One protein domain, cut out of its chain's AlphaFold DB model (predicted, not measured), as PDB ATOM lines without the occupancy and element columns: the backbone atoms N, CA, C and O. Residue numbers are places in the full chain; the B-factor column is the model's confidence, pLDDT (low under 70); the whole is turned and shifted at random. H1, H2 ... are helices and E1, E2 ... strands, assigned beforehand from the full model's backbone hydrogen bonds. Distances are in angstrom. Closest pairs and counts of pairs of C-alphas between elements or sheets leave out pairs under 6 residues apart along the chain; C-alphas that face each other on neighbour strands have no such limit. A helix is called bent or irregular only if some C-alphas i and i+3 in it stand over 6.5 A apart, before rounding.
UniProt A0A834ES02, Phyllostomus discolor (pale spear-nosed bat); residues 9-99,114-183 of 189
ATOM      1  N   HIS A   9      25.628  58.649  13.065       37.81
ATOM      2  CA  HIS A   9      25.125  58.832  14.433       37.81
ATOM      3  C   HIS A   9      24.493  57.555  15.022       37.81
ATOM      4  O   HIS A   9      24.662  57.253  16.201       37.81
ATOM      5  N   ARG A  10      23.810  56.747  14.199       36.31
ATOM      6  CA  ARG A  10      23.128  55.517  14.647       36.31
ATOM      7  C   ARG A  10      24.113  54.387  14.986       36.31
ATOM      8  O   ARG A  10      23.859  53.605  15.899       36.31
ATOM      9  N   GLY A  11      25.255  54.330  14.293       35.94
ATOM     10  CA  GLY A  11      26.301  53.323  14.515       35.94
ATOM     11  C   GLY A  11      27.126  53.562  15.784       35.94
ATOM     12  O   GLY A  11      27.404  52.617  16.522       35.94
ATOM     13  N   MET A  12      27.458  54.823  16.084       40.56
ATOM     14  CA  MET A  12      28.258  55.186  17.263       40.56
ATOM     15  C   MET A  12      27.475  55.037  18.575       40.56
ATOM     16  O   MET A  12      28.022  54.520  19.550       40.56
ATOM     17  N   PHE A  13      26.181  55.383  18.581       39.94
ATOM     18  CA  PHE A  13      25.286  55.092  19.709       39.94
ATOM     19  C   PHE A  13      25.154  53.580  19.937       39.94
ATOM     20  O   PHE A  13      25.280  53.117  21.066       39.94
ATOM     21  N   GLY A  14      24.994  52.790  18.868       43.06
ATOM     22  CA  GLY A  14      24.925  51.332  18.964       43.06
ATOM     23  C   GLY A  14      26.194  50.696  19.540       43.06
ATOM     24  O   GLY A  14      26.101  49.779  20.350       43.06
ATOM     25  N   ALA A  15      27.384  51.183  19.179       49.09
ATOM     26  CA  ALA A  15      28.654  50.664  19.697       49.09
ATOM     27  C   ALA A  15      28.927  51.064  21.162       49.09
ATOM     28  O   ALA A  15      29.463  50.265  21.932       49.09
ATOM     29  N   GLN A  16      28.544  52.277  21.572       48.06
ATOM     30  CA  GLN A  16      28.693  52.738  22.958       48.06
ATOM     31  C   GLN A  16      27.710  52.041  23.908       48.06
ATOM     32  O   GLN A  16      28.113  51.605  24.984       48.06
ATOM     33  N   VAL A  17      26.458  51.851  23.482       49.91
ATOM     34  CA  VAL A  17      25.442  51.102  24.238       49.91
ATOM     35  C   VAL A  17      25.815  49.617  24.337       49.91
ATOM     36  O   VAL A  17      25.700  49.027  25.408       49.91
ATOM     37  N   LYS A  18      26.372  49.022  23.270       52.81
ATOM     38  CA  LYS A  18      26.926  47.656  23.312       52.81
ATOM     39  C   LYS A  18      28.019  47.496  24.371       52.81
ATOM     40  O   LYS A  18      28.027  46.485  25.057       52.81
ATOM     41  N   ASN A  19      28.906  48.483  24.534       57.97
ATOM     42  CA  ASN A  19      29.956  48.441  25.559       57.97
ATOM     43  C   ASN A  19      29.406  48.565  26.987       57.97
ATOM     44  O   ASN A  19      29.954  47.941  27.893       57.97
ATOM     45  N   LEU A  20      28.334  49.342  27.192       59.22
ATOM     46  CA  LEU A  20      27.692  49.470  28.502       59.22
ATOM     47  C   LEU A  20      27.019  48.159  28.929       59.22
ATOM     48  O   LEU A  20      27.140  47.755  30.065       59.22
ATOM     49  N   PHE A  21      26.382  47.427  28.024       67.38
ATOM     50  CA  PHE A  21      25.783  46.142  28.407       67.38
ATOM     51  C   PHE A  21      26.776  44.979  28.396       67.38
ATOM     52  O   PHE A  21      26.467  43.888  28.874       67.38
ATOM     53  N   GLN A  22      27.984  45.183  27.859       79.31
ATOM     54  CA  GLN A  22      28.966  44.113  27.739       79.31
ATOM     55  C   GLN A  22      29.473  43.637  29.102       79.31
ATOM     56  O   GLN A  22      29.673  42.440  29.277       79.31
ATOM     57  N   TRP A  23      29.670  44.534  30.072       80.19
ATOM     58  CA  TRP A  23      30.172  44.142  31.393       80.19
ATOM     59  C   TRP A  23      29.111  43.411  32.217       80.19
ATOM     60  O   TRP A  23      29.428  42.377  32.796       80.19
ATOM     61  N   GLU A  24      27.847  43.844  32.183       81.81
ATOM     62  CA  GLU A  24      26.746  43.106  32.830       81.81
ATOM     63  C   GLU A  24      26.540  41.747  32.206       81.81
ATOM     64  O   GLU A  24      26.334  40.764  32.914       81.81
ATOM     65  N   LYS A  25      26.627  41.687  30.876       85.12
ATOM     66  CA  LYS A  25      26.563  40.430  30.147       85.12
ATOM     67  C   LYS A  25      27.709  39.509  30.557       85.12
ATOM     68  O   LYS A  25      27.461  38.341  30.831       85.12
ATOM     69  N   ASN A  26      28.939  40.014  30.625       88.81
ATOM     70  CA  ASN A  26      30.097  39.219  31.033       88.81
ATOM     71  C   ASN A  26      29.961  38.727  32.480       88.81
ATOM     72  O   ASN A  26      30.212  37.554  32.740       88.81
ATOM     73  N   ALA A  27      29.512  39.585  33.399       90.56
ATOM     74  CA  ALA A  27      29.256  39.213  34.787       90.56
ATOM     75  C   ALA A  27      28.152  38.147  34.896       90.56
ATOM     76  O   ALA A  27      28.320  37.160  35.607       90.56
ATOM     77  N   ALA A  28      27.055  38.289  34.145       88.25
ATOM     78  CA  ALA A  28      25.978  37.299  34.112       88.25
ATOM     79  C   ALA A  28      26.444  35.946  33.550       88.25
ATOM     80  O   ALA A  28      26.132  34.905  34.122       88.25
ATOM     81  N   LEU A  29      27.216  35.952  32.458       90.31
ATOM     82  CA  LEU A  29      27.773  34.730  31.872       90.31
ATOM     83  C   LEU A  29      28.759  34.042  32.821       90.31
ATOM     84  O   LEU A  29      28.679  32.829  32.991       90.31
ATOM     85  N   SER A  30      29.639  34.810  33.468       90.94
ATOM     86  CA  SER A  30      30.561  34.281  34.479       90.94
ATOM     87  C   SER A  30      29.798  33.659  35.650       90.94
ATOM     88  O   SER A  30      30.112  32.545  36.066       90.94
ATOM     89  N   ALA A  31      28.732  34.310  36.126       92.81
ATOM     90  CA  ALA A  31      27.908  33.787  37.210       92.81
ATOM     91  C   ALA A  31      27.208  32.468  36.848       92.81
ATOM     92  O   ALA A  31      27.180  31.547  37.659       92.81
ATOM     93  N   ILE A  32      26.699  32.341  35.617       89.69
ATOM     94  CA  ILE A  32      26.132  31.079  35.117       89.69
ATOM     95  C   ILE A  32      27.209  29.991  35.030       89.69
ATOM     96  O   ILE A  32      26.962  28.849  35.405       89.69
ATOM     97  N   GLN A  33      28.403  30.329  34.538       91.19
ATOM     98  CA  GLN A  33      29.483  29.363  34.342       91.19
ATOM     99  C   GLN A  33      30.080  28.861  35.665       91.19
ATOM    100  O   GLN A  33      30.428  27.690  35.780       91.19
ATOM    101  N   THR A  34      30.236  29.751  36.643       92.38
ATOM    102  CA  THR A  34      30.893  29.463  37.929       92.38
ATOM    103  C   THR A  34      29.916  29.067  39.031       92.38
ATOM    104  O   THR A  34      30.333  28.522  40.050       92.38
ATOM    105  N   GLY A  35      28.626  29.371  38.864       93.12
ATOM    106  CA  GLY A  35      27.614  29.247  39.912       93.12
ATOM    107  C   GLY A  35      27.718  30.312  41.013       93.12
ATOM    108  O   GLY A  35      26.941  30.261  41.971       93.12
ATOM    109  N   LEU A  36      28.652  31.268  40.891       95.12
ATOM    110  CA  LEU A  36      28.874  32.352  41.845       95.12
ATOM    111  C   LEU A  36      28.330  33.671  41.299       95.12
ATOM    112  O   LEU A  36      28.834  34.237  40.332       95.12
ATOM    113  N   TYR A  37      27.319  34.201  41.970       95.88
ATOM    114  CA  TYR A  37      26.664  35.441  41.609       95.88
ATOM    115  C   TYR A  37      27.103  36.559  42.545       95.88
ATOM    116  O   TYR A  37      26.848  36.511  43.750       95.88
ATOM    117  N   ILE A  38      27.714  37.594  41.973       97.12
ATOM    118  CA  ILE A  38      28.202  38.750  42.722       97.12
ATOM    119  C   ILE A  38      27.346  39.959  42.352       97.12
ATOM    120  O   ILE A  38      27.332  40.414  41.206       97.12
ATOM    121  N   GLY A  39      26.578  40.442  43.322       95.88
ATOM    122  CA  GLY A  39      25.571  41.480  43.122       95.88
ATOM    123  C   GLY A  39      25.767  42.656  44.062       95.88
ATOM    124  O   GLY A  39      26.185  42.485  45.204       95.88
ATOM    125  N   TRP A  40      25.432  43.853  43.600       96.50
ATOM    126  CA  TRP A  40      25.373  45.050  44.429       96.50
ATOM    127  C   TRP A  40      23.932  45.534  44.520       96.50
ATOM    128  O   TRP A  40      23.285  45.763  43.496       96.50
ATOM    129  N   ARG A  41      23.408  45.660  45.740       95.94
ATOM    130  CA  ARG A  41      22.006  46.030  45.985       95.94
ATOM    131  C   ARG A  41      21.795  46.554  47.389       95.94
ATOM    132  O   ARG A  41      22.598  46.306  48.285       95.94
ATOM    133  N   CYS A  42      20.661  47.209  47.591       96.50
ATOM    134  CA  CYS A  42      20.151  47.428  48.935       96.50
ATOM    135  C   CYS A  42      19.768  46.078  49.576       96.50
ATOM    136  O   CYS A  42      19.133  45.261  48.903       96.50
ATOM    137  N   PRO A  43      20.090  45.823  50.860       95.00
ATOM    138  CA  PRO A  43      19.861  44.518  51.494       95.00
ATOM    139  C   PRO A  43      18.411  44.015  51.479       95.00
ATOM    140  O   PRO A  43      18.174  42.814  51.544       95.00
ATOM    141  N   HIS A  44      17.441  44.926  51.380       91.31
ATOM    142  CA  HIS A  44      16.013  44.612  51.348       91.31
ATOM    143  C   HIS A  44      15.478  44.280  49.942       91.31
ATOM    144  O   HIS A  44      14.306  43.935  49.806       91.31
ATOM    145  N   TYR A  45      16.297  44.392  48.891       92.38
ATOM    146  CA  TYR A  45      15.885  44.088  47.520       92.38
ATOM    147  C   TYR A  45      16.087  42.619  47.151       92.38
ATOM    148  O   TYR A  45      17.042  41.961  47.564       92.38
ATOM    149  N   LEU A  46      15.186  42.128  46.296       91.44
ATOM    150  CA  LEU A  46      15.239  40.793  45.690       91.44
ATOM    151  C   LEU A  46      15.834  40.819  44.270       91.44
ATOM    152  O   LEU A  46      15.711  39.857  43.514       91.44
ATOM    153  N   TRP A  47      16.477  41.923  43.899       90.25
ATOM    154  CA  TRP A  47      17.181  42.101  42.635       90.25
ATOM    155  C   TRP A  47      18.488  42.851  42.868       90.25
ATOM    156  O   TRP A  47      18.633  43.591  43.844       90.25
ATOM    157  N   ASP A  48      19.438  42.654  41.959       93.31
ATOM    158  CA  ASP A  48      20.695  43.391  41.970       93.31
ATOM    159  C   ASP A  48      20.527  44.722  41.238       93.31
ATOM    160  O   ASP A  48      20.002  44.756  40.127       93.31
ATOM    161  N   CYS A  49      20.994  45.815  41.842       92.44
ATOM    162  CA  CYS A  49      21.114  47.101  41.156       92.44
ATOM    163  C   CYS A  49      22.251  47.073  40.129       92.44
ATOM    164  O   CYS A  49      22.209  47.803  39.143       92.44
ATOM    165  N   PHE A  50      23.266  46.242  40.374       92.12
ATOM    166  CA  PHE A  50      24.419  46.076  39.501       92.12
ATOM    167  C   PHE A  50      24.985  44.660  39.627       92.12
ATOM    168  O   PHE A  50      25.089  44.124  40.735       92.12
ATOM    169  N   ARG A  51      25.386  44.060  38.502       92.75
ATOM    170  CA  ARG A  51      26.130  42.790  38.488       92.75
ATOM    171  C   ARG A  51      27.622  43.071  38.463       92.75
ATOM    172  O   ARG A  51      28.099  43.794  37.592       92.75
ATOM    173  N   ILE A  52      28.351  42.490  39.402       94.75
ATOM    174  CA  ILE A  52      29.783  42.725  39.569       94.75
ATOM    175  C   ILE A  52      30.549  41.635  38.826       94.75
ATOM    176  O   ILE A  52      30.222  40.453  38.925       94.75
ATOM    177  N   GLY A  53      31.577  42.043  38.086       93.81
ATOM    178  CA  GLY A  53      32.514  41.135  37.434       93.81
ATOM    179  C   GLY A  53      33.960  41.463  37.793       93.81
ATOM    180  O   GLY A  53      34.243  42.423  38.506       93.81
ATOM    181  N   ASP A  54      34.891  40.693  37.243       94.56
ATOM    182  CA  ASP A  54      36.328  40.749  37.555       94.56
ATOM    183  C   ASP A  54      37.002  42.112  37.320       94.56
ATOM    184  O   ASP A  54      38.037  42.416  37.919       94.56
ATOM    185  N   GLU A  55      36.422  42.935  36.444       93.25
ATOM    186  CA  GLU A  55      36.875  44.293  36.103       93.25
ATOM    187  C   GLU A  55      36.219  45.392  36.959       93.25
ATOM    188  O   GLU A  55      36.508  46.577  36.777       93.25
ATOM    189  N   SER A  56      35.315  45.034  37.871       94.88
ATOM    190  CA  SER A  56      34.691  45.979  38.795       94.88
ATOM    191  C   SER A  56      35.677  46.399  39.886       94.88
ATOM    192  O   SER A  56      36.449  45.579  40.388       94.88
ATOM    193  N   LYS A  57      35.636  47.677  40.281       96.25
ATOM    194  CA  LYS A  57      36.502  48.213  41.338       96.25
ATOM    195  C   LYS A  57      35.903  48.032  42.725       96.25
ATOM    196  O   LYS A  57      34.717  48.270  42.953       96.25
ATOM    197  N   CYS A  58      36.772  47.684  43.661       97.56
ATOM    198  CA  CYS A  58      36.552  47.802  45.090       97.56
ATOM    199  C   CYS A  58      36.840  49.237  45.550       97.56
ATOM    200  O   CYS A  58      37.651  49.941  44.949       97.56
ATOM    201  N   PHE A  59      36.256  49.642  46.674       97.88
ATOM    202  CA  PHE A  59      36.541  50.892  47.374       97.88
ATOM    203  C   PHE A  59      38.039  51.084  47.663       97.88
ATOM    204  O   PHE A  59      38.520  52.211  47.720       97.88
ATOM    205  N   CYS A  60      38.806  49.999  47.812       96.56
ATOM    206  CA  CYS A  60      40.259  50.076  47.972       96.56
ATOM    207  C   CYS A  60      41.018  50.502  46.699       96.56
ATOM    208  O   CYS A  60      42.228  50.701  46.769       96.56
ATOM    209  N   GLY A  61      40.333  50.626  45.559       95.69
ATOM    210  CA  GLY A  61      40.886  51.006  44.257       95.69
ATOM    211  C   GLY A  61      41.247  49.826  43.346       95.69
ATOM    212  O   GLY A  61      41.374  50.020  42.135       95.69
ATOM    213  N   HIS A  62      41.359  48.615  43.899       97.00
ATOM    214  CA  HIS A  62      41.726  47.391  43.175       97.00
ATOM    215  C   HIS A  62      40.514  46.653  42.600       97.00
ATOM    216  O   HIS A  62      39.370  46.866  43.008       97.00
ATOM    217  N   LEU A  63      40.768  45.773  41.643       97.25
ATOM    218  CA  LEU A  63      39.765  45.053  40.869       97.25
ATOM    219  C   LEU A  63      39.316  43.787  41.600       97.25
ATOM    220  O   LEU A  63      40.051  43.239  42.424       97.25
ATOM    221  N   LEU A  64      38.112  43.296  41.298       97.38
ATOM    222  CA  LEU A  64      37.597  42.073  41.921       97.38
ATOM    223  C   LEU A  64      38.538  40.881  41.695       97.38
ATOM    224  O   LEU A  64      38.793  40.140  42.636       97.38
ATOM    225  N   ARG A  65      39.132  40.742  40.501       96.94
ATOM    226  CA  ARG A  65      40.119  39.676  40.221       96.94
ATOM    227  C   ARG A  65      41.381  39.723  41.085       96.94
ATOM    228  O   ARG A  65      42.125  38.753  41.140       96.94
ATOM    229  N   GLU A  66      41.656  40.866  41.707       98.06
ATOM    230  CA  GLU A  66      42.776  41.052  42.633       98.06
ATOM    231  C   GLU A  66      42.365  40.767  44.086       98.06
ATOM    232  O   GLU A  66      43.157  40.961  45.008       98.06
ATOM    233  N   HIS A  67      41.123  40.334  44.309       97.75
ATOM    234  CA  HIS A  67      40.626  39.867  45.592       97.75
ATOM    235  C   HIS A  67      40.430  38.352  45.565       97.75
ATOM    236  O   HIS A  67      40.115  37.756  44.537       97.75
ATOM    237  N   GLN A  68      40.604  37.727  46.724       96.88
ATOM    238  CA  GLN A  68      40.379  36.302  46.905       96.88
ATOM    239  C   GLN A  68      39.043  36.078  47.598       96.88
ATOM    240  O   GLN A  68      38.829  36.560  48.702       96.88
ATOM    241  N   ILE A  69      38.155  35.315  46.970       96.12
ATOM    242  CA  ILE A  69      36.846  34.984  47.537       96.12
ATOM    243  C   ILE A  69      37.029  33.801  48.491       96.12
ATOM    244  O   ILE A  69      37.169  32.662  48.049       96.12
ATOM    245  N   VAL A  70      37.092  34.077  49.797       95.75
ATOM    246  CA  VAL A  70      37.236  33.051  50.848       95.75
ATOM    247  C   VAL A  70      35.861  32.597  51.340       95.75
ATOM    248  O   VAL A  70      35.629  31.403  51.514       95.75
ATOM    249  N   SER A  71      34.944  33.545  51.542       94.69
ATOM    250  CA  SER A  71      33.539  33.302  51.887       94.69
ATOM    251  C   SER A  71      32.647  34.457  51.416       94.69
ATOM    252  O   SER A  71      33.118  35.417  50.809       94.69
ATOM    253  N   ASP A  72      31.352  34.383  51.719       92.44
ATOM    254  CA  ASP A  72      30.367  35.428  51.429       92.44
ATOM    255  C   ASP A  72      30.561  36.724  52.238       92.44
ATOM    256  O   ASP A  72      30.066  37.781  51.849       92.44
ATOM    257  N   ILE A  73      31.315  36.647  53.337       92.62
ATOM    258  CA  ILE A  73      31.622  37.764  54.243       92.62
ATOM    259  C   ILE A  73      33.119  38.108  54.306       92.62
ATOM    260  O   ILE A  73      33.512  39.002  55.057       92.62
ATOM    261  N   SER A  74      33.970  37.390  53.565       95.75
ATOM    262  CA  SER A  74      35.418  37.609  53.550       95.75
ATOM    263  C   SER A  74      35.975  37.473  52.141       95.75
ATOM    264  O   SER A  74      36.098  36.377  51.586       95.75
ATOM    265  N   VAL A  75      36.328  38.624  51.576       96.94
ATOM    266  CA  VAL A  75      36.876  38.742  50.225       96.94
ATOM    267  C   VAL A  75      38.062  39.713  50.266       96.94
ATOM    268  O   VAL A  75      37.927  40.860  49.832       96.94
ATOM    269  N   PRO A  76      39.196  39.327  50.887       97.12
ATOM    270  CA  PRO A  76      40.354  40.201  51.048       97.12
ATOM    271  C   PRO A  76      41.054  40.504  49.720       97.12
ATOM    272  O   PRO A  76      41.013  39.722  48.771       97.12
ATOM    273  N   CYS A  77      41.729  41.651  49.666       97.56
ATOM    274  CA  CYS A  77      42.556  42.039  48.528       97.56
ATOM    275  C   CYS A  77      43.953  41.409  48.624       97.56
ATOM    276  O   CYS A  77      44.602  41.509  49.662       97.56
ATOM    277  N   ASN A  78      44.437  40.836  47.520       96.88
ATOM    278  CA  ASN A  78      45.757  40.207  47.417       96.88
ATOM    279  C   ASN A  78      46.851  41.160  46.907       96.88
ATOM    280  O   ASN A  78      48.009  40.760  46.789       96.88
ATOM    281  N   VAL A  79      46.519  42.419  46.600       96.94
ATOM    282  CA  VAL A  79      47.530  43.410  46.213       96.94
ATOM    283  C   VAL A  79      48.407  43.745  47.416       96.94
ATOM    284  O   VAL A  79      47.914  44.075  48.497       96.94
ATOM    285  N   ASN A  80      49.725  43.690  47.212       94.56
ATOM    286  CA  ASN A  80      50.720  43.965  48.244       94.56
ATOM    287  C   ASN A  80      50.415  45.264  49.002       94.56
ATOM    288  O   ASN A  80      50.163  46.306  48.402       94.56
ATOM    289  N   GLN A  81      50.496  45.199  50.335       91.56
ATOM    290  CA  GLN A  81      50.266  46.317  51.264       91.56
ATOM    291  C   GLN A  81      48.812  46.828  51.340       91.56
ATOM    292  O   GLN A  81      48.522  47.699  52.165       91.56
ATOM    293  N   CYS A  82      47.876  46.274  50.560       94.44
ATOM    294  CA  CYS A  82      46.457  46.556  50.736       94.44
ATOM    295  C   CYS A  82      45.933  45.857  52.002       94.44
ATOM    296  O   CYS A  82      46.214  44.689  52.242       94.44
ATOM    297  N   ARG A  83      45.154  46.570  52.825       92.06
ATOM    298  CA  ARG A  83      44.531  46.034  54.056       92.06
ATOM    299  C   ARG A  83      43.023  45.804  53.909       92.06
ATOM    300  O   ARG A  83      42.304  45.745  54.901       92.06
ATOM    301  N   CYS A  84      42.534  45.757  52.673       94.56
ATOM    302  CA  CYS A  84      41.127  45.533  52.368       94.56
ATOM    303  C   CYS A  84      40.752  44.083  52.701       94.56
ATOM    304  O   CYS A  84      41.362  43.159  52.168       94.56
ATOM    305  N   LEU A  85      39.763  43.893  53.576       93.81
ATOM    306  CA  LEU A  85      39.319  42.570  54.044       93.81
ATOM    307  C   LEU A  85      38.035  42.081  53.362       93.81
ATOM    308  O   LEU A  85      37.690  40.904  53.458       93.81
ATOM    309  N   MET A  86      37.321  42.989  52.700       95.94
ATOM    310  CA  MET A  86      36.061  42.707  52.033       95.94
ATOM    311  C   MET A  86      35.955  43.561  50.781       95.94
ATOM    312  O   MET A  86      36.197  44.769  50.823       95.94
ATOM    313  N   PHE A  87      35.569  42.943  49.672       97.62
ATOM    314  CA  PHE A  87      35.302  43.662  48.443       97.62
ATOM    315  C   PHE A  87      34.031  44.511  48.601       97.62
ATOM    316  O   PHE A  87      32.925  43.987  48.736       97.62
ATOM    317  N   CYS A  88      34.194  45.831  48.550       97.12
ATOM    318  CA  CYS A  88      33.101  46.799  48.568       97.12
ATOM    319  C   CYS A  88      33.034  47.478  47.203       97.12
ATOM    320  O   CYS A  88      33.852  48.354  46.931       97.12
ATOM    321  N   PHE A  89      32.093  47.089  46.341       97.38
ATOM    322  CA  PHE A  89      31.958  47.698  45.017       97.38
ATOM    323  C   PHE A  89      31.849  49.223  45.103       97.38
ATOM    324  O   PHE A  89      30.993  49.742  45.815       97.38
ATOM    325  N   ILE A  90      32.678  49.933  44.344       97.12
ATOM    326  CA  ILE A  90      32.558  51.373  44.124       97.12
ATOM    327  C   ILE A  90      32.430  51.610  42.618       97.12
ATOM    328  O   ILE A  90      33.234  51.073  41.845       97.12
ATOM    329  N   PRO A  91      31.459  52.422  42.168       94.44
ATOM    330  CA  PRO A  91      31.429  52.833  40.781       94.44
ATOM    331  C   PRO A  91      32.758  53.477  40.394       94.44
ATOM    332  O   PRO A  91      33.322  54.294  41.128       94.44
ATOM    333  N   SER A  92      33.262  53.097  39.230       91.31
ATOM    334  CA  SER A  92      34.533  53.557  38.667       91.31
ATOM    335  C   SER A  92      34.355  54.298  37.349       91.31
ATOM    336  O   SER A  92      35.323  54.825  36.794       91.31
ATOM    337  N   ARG A  93      33.117  54.345  36.852       87.81
ATOM    338  CA  ARG A  93      32.745  54.993  35.600       87.81
ATOM    339  C   ARG A  93      31.489  55.835  35.799       87.81
ATOM    340  O   ARG A  93      30.611  55.460  36.575       87.81
ATOM    341  N   PRO A  94      31.354  56.946  35.063       87.56
ATOM    342  CA  PRO A  94      30.183  57.799  35.185       87.56
ATOM    343  C   PRO A  94      28.887  57.100  34.748       87.56
ATOM    344  O   PRO A  94      27.830  57.399  35.291       87.56
ATOM    345  N   GLU A  95      28.927  56.158  33.803       84.75
ATOM    346  CA  GLU A  95      27.727  55.445  33.344       84.75
ATOM    347  C   GLU A  95      27.109  54.541  34.414       84.75
ATOM    348  O   GLU A  95      25.891  54.398  34.449       84.75
ATOM    349  N   GLU A  96      27.926  53.993  35.314       85.38
ATOM    350  CA  GLU A  96      27.484  53.131  36.423       85.38
ATOM    351  C   GLU A  96      26.641  53.912  37.451       85.38
ATOM    352  O   GLU A  96      25.905  53.330  38.241       85.38
ATOM    353  N   VAL A  97      26.715  55.247  37.412       87.50
ATOM    354  CA  VAL A  97      25.946  56.176  38.259       87.50
ATOM    355  C   VAL A  97      25.051  57.100  37.432       87.50
ATOM    356  O   VAL A  97      24.713  58.203  37.856       87.50
ATOM    357  N   GLY A  98      24.714  56.692  36.205       84.00
ATOM    358  CA  GLY A  98      23.791  57.419  35.333       84.00
ATOM    359  C   GLY A  98      24.363  58.702  34.724       84.00
ATOM    360  O   GLY A  98      23.682  59.349  33.940       84.00
ATOM    361  N   GLN A  99      25.625  59.052  34.984       86.75
ATOM    362  CA  GLN A  99      26.290  60.280  34.528       86.75
ATOM    363  C   GLN A  99      26.924  60.157  33.133       86.75
ATOM    364  O   GLN A  99      27.930  60.802  32.824       86.75
ATOM    365  N   ARG A 114      36.495  59.558  39.473       94.50
ATOM    366  CA  ARG A 114      36.409  58.883  40.767       94.50
ATOM    367  C   ARG A 114      35.053  59.171  41.380       94.50
ATOM    368  O   ARG A 114      34.606  60.319  41.340       94.50
ATOM    369  N   ALA A 115      34.459  58.160  42.008       95.69
ATOM    370  CA  ALA A 115      33.298  58.333  42.866       95.69
ATOM    371  C   ALA A 115      33.601  59.363  43.962       95.69
ATOM    372  O   ALA A 115      34.654  59.308  44.607       95.69
ATOM    373  N   GLN A 116      32.689  60.313  44.137       96.38
ATOM    374  CA  GLN A 116      32.861  61.470  45.007       96.38
ATOM    375  C   GLN A 116      31.959  61.357  46.240       96.38
ATOM    376  O   GLN A 116      30.801  60.942  46.149       96.38
ATOM    377  N   CYS A 117      32.487  61.777  47.386       98.00
ATOM    378  CA  CYS A 117      31.746  61.921  48.632       98.00
ATOM    379  C   CYS A 117      31.080  63.306  48.706       98.00
ATOM    380  O   CYS A 117      31.499  64.271  48.054       98.00
ATOM    381  N   ARG A 118      30.055  63.457  49.546       97.69
ATOM    382  CA  ARG A 118      29.444  64.755  49.876       97.69
ATOM    383  C   ARG A 118      30.449  65.754  50.454       97.69
ATOM    384  O   ARG A 118      30.305  66.949  50.194       97.69
ATOM    385  N   CYS A 119      31.498  65.269  51.127       97.69
ATOM    386  CA  CYS A 119      32.612  66.081  51.625       97.69
ATOM    387  C   CYS A 119      33.527  66.649  50.521       97.69
ATOM    388  O   CYS A 119      34.470  67.366  50.835       97.69
ATOM    389  N   LYS A 120      33.231  66.362  49.241       97.06
ATOM    390  CA  LYS A 120      33.964  66.794  48.032       97.06
ATOM    391  C   LYS A 120      35.313  66.116  47.798       97.06
ATOM    392  O   LYS A 120      35.963  66.413  46.803       97.06
ATOM    393  N   HIS A 121      35.694  65.179  48.659       97.62
ATOM    394  CA  HIS A 121      36.820  64.283  48.426       97.62
ATOM    395  C   HIS A 121      36.355  62.994  47.752       97.62
ATOM    396  O   HIS A 121      35.188  62.599  47.852       97.62
ATOM    397  N   ASN A 122      37.268  62.322  47.061       96.94
ATOM    398  CA  ASN A 122      36.944  61.118  46.315       96.94
ATOM    399  C   ASN A 122      37.073  59.859  47.193       96.94
ATOM    400  O   ASN A 122      37.595  59.919  48.305       96.94
ATOM    401  N   HIS A 123      36.565  58.712  46.742       96.62
ATOM    402  CA  HIS A 123      36.607  57.477  47.542       96.62
ATOM    403  C   HIS A 123      38.035  57.029  47.913       96.62
ATOM    404  O   HIS A 123      38.231  56.507  49.007       96.62
ATOM    405  N   GLU A 124      39.046  57.300  47.079       95.81
ATOM    406  CA  GLU A 124      40.449  56.966  47.372       95.81
ATOM    407  C   GLU A 124      41.012  57.837  48.512       95.81
ATOM    408  O   GLU A 124      41.920  57.415  49.227       95.81
ATOM    409  N   ASP A 125      40.424  59.010  48.769       97.12
ATOM    410  CA  ASP A 125      40.759  59.857  49.922       97.12
ATOM    411  C   ASP A 125      40.174  59.323  51.244       97.12
ATOM    412  O   ASP A 125      40.492  59.827  52.323       97.12
ATOM    413  N   HIS A 126      39.321  58.298  51.195       97.12
ATOM    414  CA  HIS A 126      38.720  57.667  52.367       97.12
ATOM    415  C   HIS A 126      39.426  56.345  52.686       97.12
ATOM    416  O   HIS A 126      40.100  55.746  51.848       97.12
ATOM    417  N   ALA A 127      39.344  55.897  53.938       94.94
ATOM    418  CA  ALA A 127      39.885  54.598  54.319       94.94
ATOM    419  C   ALA A 127      39.001  53.469  53.762       94.94
ATOM    420  O   ALA A 127      37.780  53.515  53.876       94.94
ATOM    421  N   ALA A 128      39.594  52.410  53.211       93.25
ATOM    422  CA  ALA A 128      38.864  51.235  52.717       93.25
ATOM    423  C   ALA A 128      38.460  50.268  53.851       93.25
ATOM    424  O   ALA A 128      38.657  49.060  53.756       93.25
ATOM    425  N   THR A 129      37.958  50.809  54.961       88.62
ATOM    426  CA  THR A 129      37.639  50.065  56.186       88.62
ATOM    427  C   THR A 129      36.400  50.641  56.860       88.62
ATOM    428  O   THR A 129      36.291  51.863  56.984       88.62
ATOM    429  N   GLY A 130      35.536  49.773  57.393       89.12
ATOM    430  CA  GLY A 130      34.418  50.169  58.254       89.12
ATOM    431  C   GLY A 130      33.503  51.207  57.603       89.12
ATOM    432  O   GLY A 130      33.018  50.998  56.499       89.12
ATOM    433  N   SER A 131      33.291  52.339  58.281       93.38
ATOM    434  CA  SER A 131      32.450  53.444  57.798       93.38
ATOM    435  C   SER A 131      33.051  54.237  56.635       93.38
ATOM    436  O   SER A 131      32.378  55.110  56.093       93.38
ATOM    437  N   HIS A 132      34.298  53.961  56.256       96.38
ATOM    438  CA  HIS A 132      35.059  54.723  55.271       96.38
ATOM    439  C   HIS A 132      35.260  56.200  55.658       96.38
ATOM    440  O   HIS A 132      34.804  57.084  54.937       96.38
ATOM    441  N   PRO A 133      35.939  56.511  56.780       97.00
ATOM    442  CA  PRO A 133      36.239  57.892  57.154       97.00
ATOM    443  C   PRO A 133      37.214  58.550  56.168       97.00
ATOM    444  O   PRO A 133      38.110  57.900  55.619       97.00
ATOM    445  N   CYS A 134      37.057  59.856  55.963       98.00
ATOM    446  CA  CYS A 134      37.947  60.653  55.126       98.00
ATOM    447  C   CYS A 134      39.320  60.817  55.793       98.00
ATOM    448  O   CYS A 134      39.416  61.052  56.996       98.00
ATOM    449  N   ARG A 135      40.397  60.712  55.008       97.12
ATOM    450  CA  ARG A 135      41.789  60.830  55.480       97.12
ATOM    451  C   ARG A 135      42.409  62.197  55.188       97.12
ATOM    452  O   ARG A 135      43.555  62.443  55.565       97.12
ATOM    453  N   VAL A 136      41.678  63.088  54.516       97.81
ATOM    454  CA  VAL A 136      42.152  64.441  54.207       97.81
ATOM    455  C   VAL A 136      42.216  65.262  55.491       97.81
ATOM    456  O   VAL A 136      41.234  65.375  56.226       97.81
ATOM    457  N   LYS A 137      43.384  65.854  55.762       96.88
ATOM    458  CA  LYS A 137      43.608  66.683  56.953       96.88
ATOM    459  C   LYS A 137      42.593  67.829  57.008       96.88
ATOM    460  O   LYS A 137      42.440  68.564  56.040       96.88
ATOM    461  N   GLY A 138      41.931  67.983  58.153       96.44
ATOM    462  CA  GLY A 138      40.919  69.021  58.378       96.44
ATOM    463  C   GLY A 138      39.502  68.659  57.915       96.44
ATOM    464  O   GLY A 138      38.589  69.452  58.119       96.44
ATOM    465  N   CYS A 139      39.284  67.477  57.329       97.56
ATOM    466  CA  CYS A 139      37.945  66.999  56.998       97.56
ATOM    467  C   CYS A 139      37.330  66.223  58.175       97.56
ATOM    468  O   CYS A 139      37.933  65.276  58.669       97.56
ATOM    469  N   CYS A 140      36.106  66.573  58.585       96.44
ATOM    470  CA  CYS A 140      35.373  65.896  59.670       96.44
ATOM    471  C   CYS A 140      34.444  64.765  59.175       96.44
ATOM    472  O   CYS A 140      33.521  64.355  59.875       96.44
ATOM    473  N   CYS A 141      34.626  64.307  57.935       97.69
ATOM    474  CA  CYS A 141      33.792  63.279  57.320       97.69
ATOM    475  C   CYS A 141      34.155  61.896  57.885       97.69
ATOM    476  O   CYS A 141      35.204  61.337  57.567       97.69
ATOM    477  N   ASN A 142      33.276  61.356  58.729       96.44
ATOM    478  CA  ASN A 142      33.488  60.081  59.427       96.44
ATOM    479  C   ASN A 142      32.941  58.865  58.666       96.44
ATOM    480  O   ASN A 142      33.259  57.723  59.009       96.44
ATOM    481  N   CYS A 143      32.124  59.102  57.642       96.75
ATOM    482  CA  CYS A 143      31.600  58.070  56.768       96.75
ATOM    483  C   CYS A 143      31.529  58.545  55.319       96.75
ATOM    484  O   CYS A 143      31.239  59.711  55.052       96.75
ATOM    485  N   PHE A 144      31.788  57.634  54.383       98.12
ATOM    486  CA  PHE A 144      31.613  57.934  52.970       98.12
ATOM    487  C   PHE A 144      30.118  58.030  52.650       98.12
ATOM    488  O   PHE A 144      29.405  57.031  52.670       98.12
ATOM    489  N   GLU A 145      29.663  59.234  52.316       97.88
ATOM    490  CA  GLU A 145      28.326  59.478  51.782       97.88
ATOM    491  C   GLU A 145      28.434  59.866  50.313       97.88
ATOM    492  O   GLU A 145      28.993  60.912  49.965       97.88
ATOM    493  N   SER A 146      27.874  59.048  49.433       97.12
ATOM    494  CA  SER A 146      27.928  59.293  47.992       97.12
ATOM    495  C   SER A 146      27.280  60.624  47.596       97.12
ATOM    496  O   SER A 146      26.188  60.989  48.044       97.12
ATOM    497  N   ASN A 147      27.936  61.371  46.703       96.06
ATOM    498  CA  ASN A 147      27.352  62.567  46.085       96.06
ATOM    499  C   ASN A 147      26.547  62.266  44.804       96.06
ATOM    500  O   ASN A 147      26.070  63.188  44.143       96.06
ATOM    501  N   PHE A 148      26.431  60.988  44.463       94.75
ATOM    502  CA  PHE A 148      25.696  60.446  43.331       94.75
ATOM    503  C   PHE A 148      24.611  59.499  43.846       94.75
ATOM    504  O   PHE A 148      24.609  59.124  45.018       94.75
ATOM    505  N   LEU A 149      23.694  59.119  42.964       94.31
ATOM    506  CA  LEU A 149      22.660  58.130  43.247       94.31
ATOM    507  C   LEU A 149      22.883  56.894  42.376       94.31
ATOM    508  O   LEU A 149      23.484  56.976  41.302       94.31
ATOM    509  N   CYS A 150      22.424  55.747  42.865       92.75
ATOM    510  CA  CYS A 150      22.384  54.510  42.102       92.75
ATOM    511  C   CYS A 150      21.471  54.680  40.883       92.75
ATOM    512  O   CYS A 150      20.294  54.992  41.037       92.75
ATOM    513  N   ALA A 151      21.988  54.407  39.683       89.19
ATOM    514  CA  ALA A 151      21.228  54.570  38.444       89.19
ATOM    515  C   ALA A 151      20.020  53.620  38.318       89.19
ATOM    516  O   ALA A 151      19.153  53.848  37.482       89.19
ATOM    517  N   ALA A 152      19.983  52.545  39.113       89.44
ATOM    518  CA  ALA A 152      18.936  51.527  39.057       89.44
ATOM    519  C   ALA A 152      17.802  51.735  40.077       89.44
ATOM    520  O   ALA A 152      16.711  51.211  39.872       89.44
ATOM    521  N   CYS A 153      18.048  52.426  41.195       92.69
ATOM    522  CA  CYS A 153      17.068  52.536  42.288       92.69
ATOM    523  C   CYS A 153      17.028  53.901  42.989       92.69
ATOM    524  O   CYS A 153      16.317  54.043  43.982       92.69
ATOM    525  N   ASP A 154      17.819  54.875  42.531       93.12
ATOM    526  CA  ASP A 154      17.910  56.244  43.059       93.12
ATOM    527  C   ASP A 154      18.306  56.377  44.545       93.12
ATOM    528  O   ASP A 154      18.287  57.472  45.109       93.12
ATOM    529  N   ARG A 155      18.737  55.285  45.188       95.81
ATOM    530  CA  ARG A 155      19.289  55.289  46.553       95.81
ATOM    531  C   ARG A 155      20.775  55.620  46.576       95.81
ATOM    532  O   ARG A 155      21.474  55.524  45.561       95.81
ATOM    533  N   ARG A 156      21.280  55.999  47.750       96.88
ATOM    534  CA  ARG A 156      22.695  56.325  47.954       96.88
ATOM    535  C   ARG A 156      23.561  55.073  47.979       96.88
ATOM    536  O   ARG A 156      23.099  53.989  48.327       96.88
ATOM    537  N   TRP A 157      24.836  55.219  47.632       97.38
ATOM    538  CA  TRP A 157      25.801  54.119  47.625       97.38
ATOM    539  C   TRP A 157      25.886  53.402  48.976       97.38
ATOM    540  O   TRP A 157      25.864  52.180  49.017       97.38
ATOM    541  N   GLU A 158      25.907  54.158  50.071       97.12
ATOM    542  CA  GLU A 158      26.022  53.645  51.439       97.12
ATOM    543  C   GLU A 158      24.799  52.838  51.916       97.12
ATOM    544  O   GLU A 158      24.868  52.162  52.938       97.12
ATOM    545  N   GLU A 159      23.686  52.863  51.174       97.31
ATOM    546  CA  GLU A 159      22.522  51.999  51.419       97.31
ATOM    547  C   GLU A 159      22.673  50.603  50.785       97.31
ATOM    548  O   GLU A 159      21.832  49.726  50.993       97.31
ATOM    549  N   HIS A 160      23.729  50.388  49.996       97.50
ATOM    550  CA  HIS A 160      23.965  49.155  49.257       97.50
ATOM    551  C   HIS A 160      25.094  48.324  49.863       97.50
ATOM    552  O   HIS A 160      26.011  48.829  50.507       97.50
ATOM    553  N   GLN A 161      25.054  47.023  49.592       96.88
ATOM    554  CA  GLN A 161      26.098  46.071  49.949       96.88
ATOM    555  C   GLN A 161      26.443  45.197  48.749       96.88
ATOM    556  O   GLN A 161      25.637  45.022  47.831       96.88
ATOM    557  N   THR A 162      27.661  44.656  48.765       97.31
ATOM    558  CA  THR A 162      28.069  43.626  47.811       97.31
ATOM    559  C   THR A 162      27.758  42.254  48.395       97.31
ATOM    560  O   THR A 162      28.174  41.953  49.510       97.31
ATOM    561  N   PHE A 163      27.036  41.437  47.639       97.06
ATOM    562  CA  PHE A 163      26.640  40.084  48.002       97.06
ATOM    563  C   PHE A 163      27.364  39.076  47.118       97.06
ATOM    564  O   PHE A 163      27.409  39.245  45.900       97.06
ATOM    565  N   PHE A 164      27.866  38.013  47.738       97.06
ATOM    566  CA  PHE A 164      28.479  36.862  47.084       97.06
ATOM    567  C   PHE A 164      27.587  35.654  47.346       97.06
ATOM    568  O   PHE A 164      27.474  35.190  48.477       97.06
ATOM    569  N   GLU A 165      26.891  35.183  46.319       96.06
ATOM    570  CA  GLU A 165      25.823  34.199  46.473       96.06
ATOM    571  C   GLU A 165      26.024  33.028  45.526       96.06
ATOM    572  O   GLU A 165      26.316  33.209  44.348       96.06
ATOM    573  N   THR A 166      25.796  31.813  46.013       95.19
ATOM    574  CA  THR A 166      25.662  30.651  45.133       95.19
ATOM    575  C   THR A 166      24.296  30.649  44.456       95.19
ATOM    576  O   THR A 166      23.329  31.230  44.967       95.19
ATOM    577  N   GLU A 167      24.178  29.919  43.350       93.12
ATOM    578  CA  GLU A 167      22.890  29.669  42.697       93.12
ATOM    579  C   GLU A 167      21.806  29.184  43.675       93.12
ATOM    580  O   GLU A 167      20.681  29.688  43.678       93.12
ATOM    581  N   GLU A 168      22.153  28.257  44.569       93.25
ATOM    582  CA  GLU A 168      21.221  27.733  45.563       93.25
ATOM    583  C   GLU A 168      20.737  28.814  46.537       93.25
ATOM    584  O   GLU A 168      19.536  28.905  46.814       93.25
ATOM    585  N   THR A 169      21.647  29.651  47.047       93.69
ATOM    586  CA  THR A 169      21.275  30.743  47.960       93.69
ATOM    587  C   THR A 169      20.382  31.774  47.272       93.69
ATOM    588  O   THR A 169      19.427  32.255  47.889       93.69
ATOM    589  N   ARG A 170      20.601  32.044  45.977       93.19
ATOM    590  CA  ARG A 170      19.709  32.895  45.178       93.19
ATOM    591  C   ARG A 170      18.336  32.282  44.992       93.19
ATOM    592  O   ARG A 170      17.345  32.956  45.264       93.19
ATOM    593  N   ARG A 171      18.270  31.005  44.609       92.31
ATOM    594  CA  ARG A 171      17.009  30.273  44.452       92.31
ATOM    595  C   ARG A 171      16.193  30.293  45.745       92.31
ATOM    596  O   ARG A 171      15.020  30.652  45.720       92.31
ATOM    597  N   ARG A 172      16.819  29.980  46.886       92.81
ATOM    598  CA  ARG A 172      16.172  30.042  48.212       92.81
ATOM    599  C   ARG A 172      15.714  31.452  48.579       92.81
ATOM    600  O   ARG A 172      14.686  31.609  49.225       92.81
ATOM    601  N   GLY A 173      16.477  32.463  48.178       89.81
ATOM    602  CA  GLY A 173      16.169  33.869  48.407       89.81
ATOM    603  C   GLY A 173      15.208  34.498  47.394       89.81
ATOM    604  O   GLY A 173      15.024  35.711  47.452       89.81
ATOM    605  N   GLY A 174      14.642  33.726  46.456       89.62
ATOM    606  CA  GLY A 174      13.739  34.238  45.419       89.62
ATOM    607  C   GLY A 174      14.406  35.193  44.423       89.62
ATOM    608  O   GLY A 174      13.731  36.038  43.840       89.62
ATOM    609  N   ARG A 175      15.731  35.099  44.257       91.69
ATOM    610  CA  ARG A 175      16.525  35.977  43.387       91.69
ATOM    611  C   ARG A 175      16.769  35.354  42.005       91.69
ATOM    612  O   ARG A 175      16.839  34.124  41.891       91.69
ATOM    613  N   PRO A 176      16.946  36.182  40.953       86.38
ATOM    614  CA  PRO A 176      17.262  35.701  39.609       86.38
ATOM    615  C   PRO A 176      18.543  34.857  39.571       86.38
ATOM    616  O   PRO A 176      19.575  35.258  40.120       86.38
ATOM    617  N   HIS A 177      18.467  33.715  38.892       86.56
ATOM    618  CA  HIS A 177      19.547  32.742  38.713       86.56
ATOM    619  C   HIS A 177      19.437  32.072  37.333       86.56
ATOM    620  O   HIS A 177      18.432  32.232  36.641       86.56
ATOM    621  N   GLY A 178      20.480  31.366  36.897       84.25
ATOM    622  CA  GLY A 178      20.521  30.698  35.597       84.25
ATOM    623  C   GLY A 178      20.246  31.659  34.436       84.25
ATOM    624  O   GLY A 178      20.755  32.780  34.392       84.25
ATOM    625  N   THR A 179      19.394  31.249  33.497       75.94
ATOM    626  CA  THR A 179      19.000  32.078  32.344       75.94
ATOM    627  C   THR A 179      18.232  33.340  32.734       75.94
ATOM    628  O   THR A 179      18.315  34.349  32.031       75.94
ATOM    629  N   ASP A 180      17.546  33.341  33.881       72.19
ATOM    630  CA  ASP A 180      16.824  34.519  34.373       72.19
ATOM    631  C   ASP A 180      17.789  35.632  34.795       72.19
ATOM    632  O   ASP A 180      17.440  36.812  34.758       72.19
ATOM    633  N   ALA A 181      19.042  35.288  35.108       62.12
ATOM    634  CA  ALA A 181      20.089  36.263  35.382       62.12
ATOM    635  C   ALA A 181      20.528  37.057  34.137       62.12
ATOM    636  O   ALA A 181      21.204  38.068  34.288       62.12
ATOM    637  N   VAL A 182      20.141  36.653  32.925       60.94
ATOM    638  CA  VAL A 182      20.435  37.395  31.683       60.94
ATOM    639  C   VAL A 182      19.263  38.304  31.282       60.94
ATOM    640  O   VAL A 182      19.471  39.333  30.640       60.94
ATOM    641  N   ASN A 183      18.039  37.971  31.710       52.03
ATOM    642  CA  ASN A 183      16.794  38.524  31.164       52.03
ATOM    643  C   ASN A 183      16.073  39.557  32.055       52.03
ATOM    644  O   ASN A 183      14.983  40.005  31.706       52.03
TER     645      ASN A 183
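This is residues 9 to 99 and 114 to 183 of the 189 residues of a protein of Phyllostomus discolor (pale spear-nosed bat) (UniProt A0A834ES02). Little regular structure: long loops, residues 42 to 93 and 114 to 160, make up much of a body in which a small antiparallel ribbon, E1 and E2, has the arm H1b of the bent helix H1 beside E1 and the short helix H3 at the end of E2, while residues 9 to 19 of H1 stick out. The 161 printed residues include 52 in named elements, H1 E1 H2 E2 H3 H4, class mixed; the whole is compact, radius of gyration of the C-alphas 16.2 A, spans 50 by 45 by 32 A.

H1, residues 9 to 34, begins at C-alpha 9 (25.125, 58.832, 14.433); by its hydrogen bonds assigned as one helix, it is bent, C-alphas 20 and 23 being 6.5 A apart. Its arms are H1a, 9 to 20, 17.1 A, and H1b, 23 to 34, 16.1 A. E1 is 36 to 41, 15.9 A; H2 94 to 97; E2 161 to 166, 16.2 A; H3 167 to 172; H4 180 to 183, ending at C-alpha 183 (16.794, 38.524, 31.164).

E1 and E2 are antiparallel at 155 degrees, with N 37 and O 165 at 2.8 A. H1b touches H4, closest C-alphas Ala 28 and Val 182, 6.1 A. In H1a, H1b and H3 every O i to N i+4 pair is within hydrogen-bond range.

Residues 100 to 113 are not printed, a 12.0 A gap between C-alphas 99 and 114. E1 to H2 is a long link. Residues 9 to 21 and 181 to 183 have pLDDT under 70.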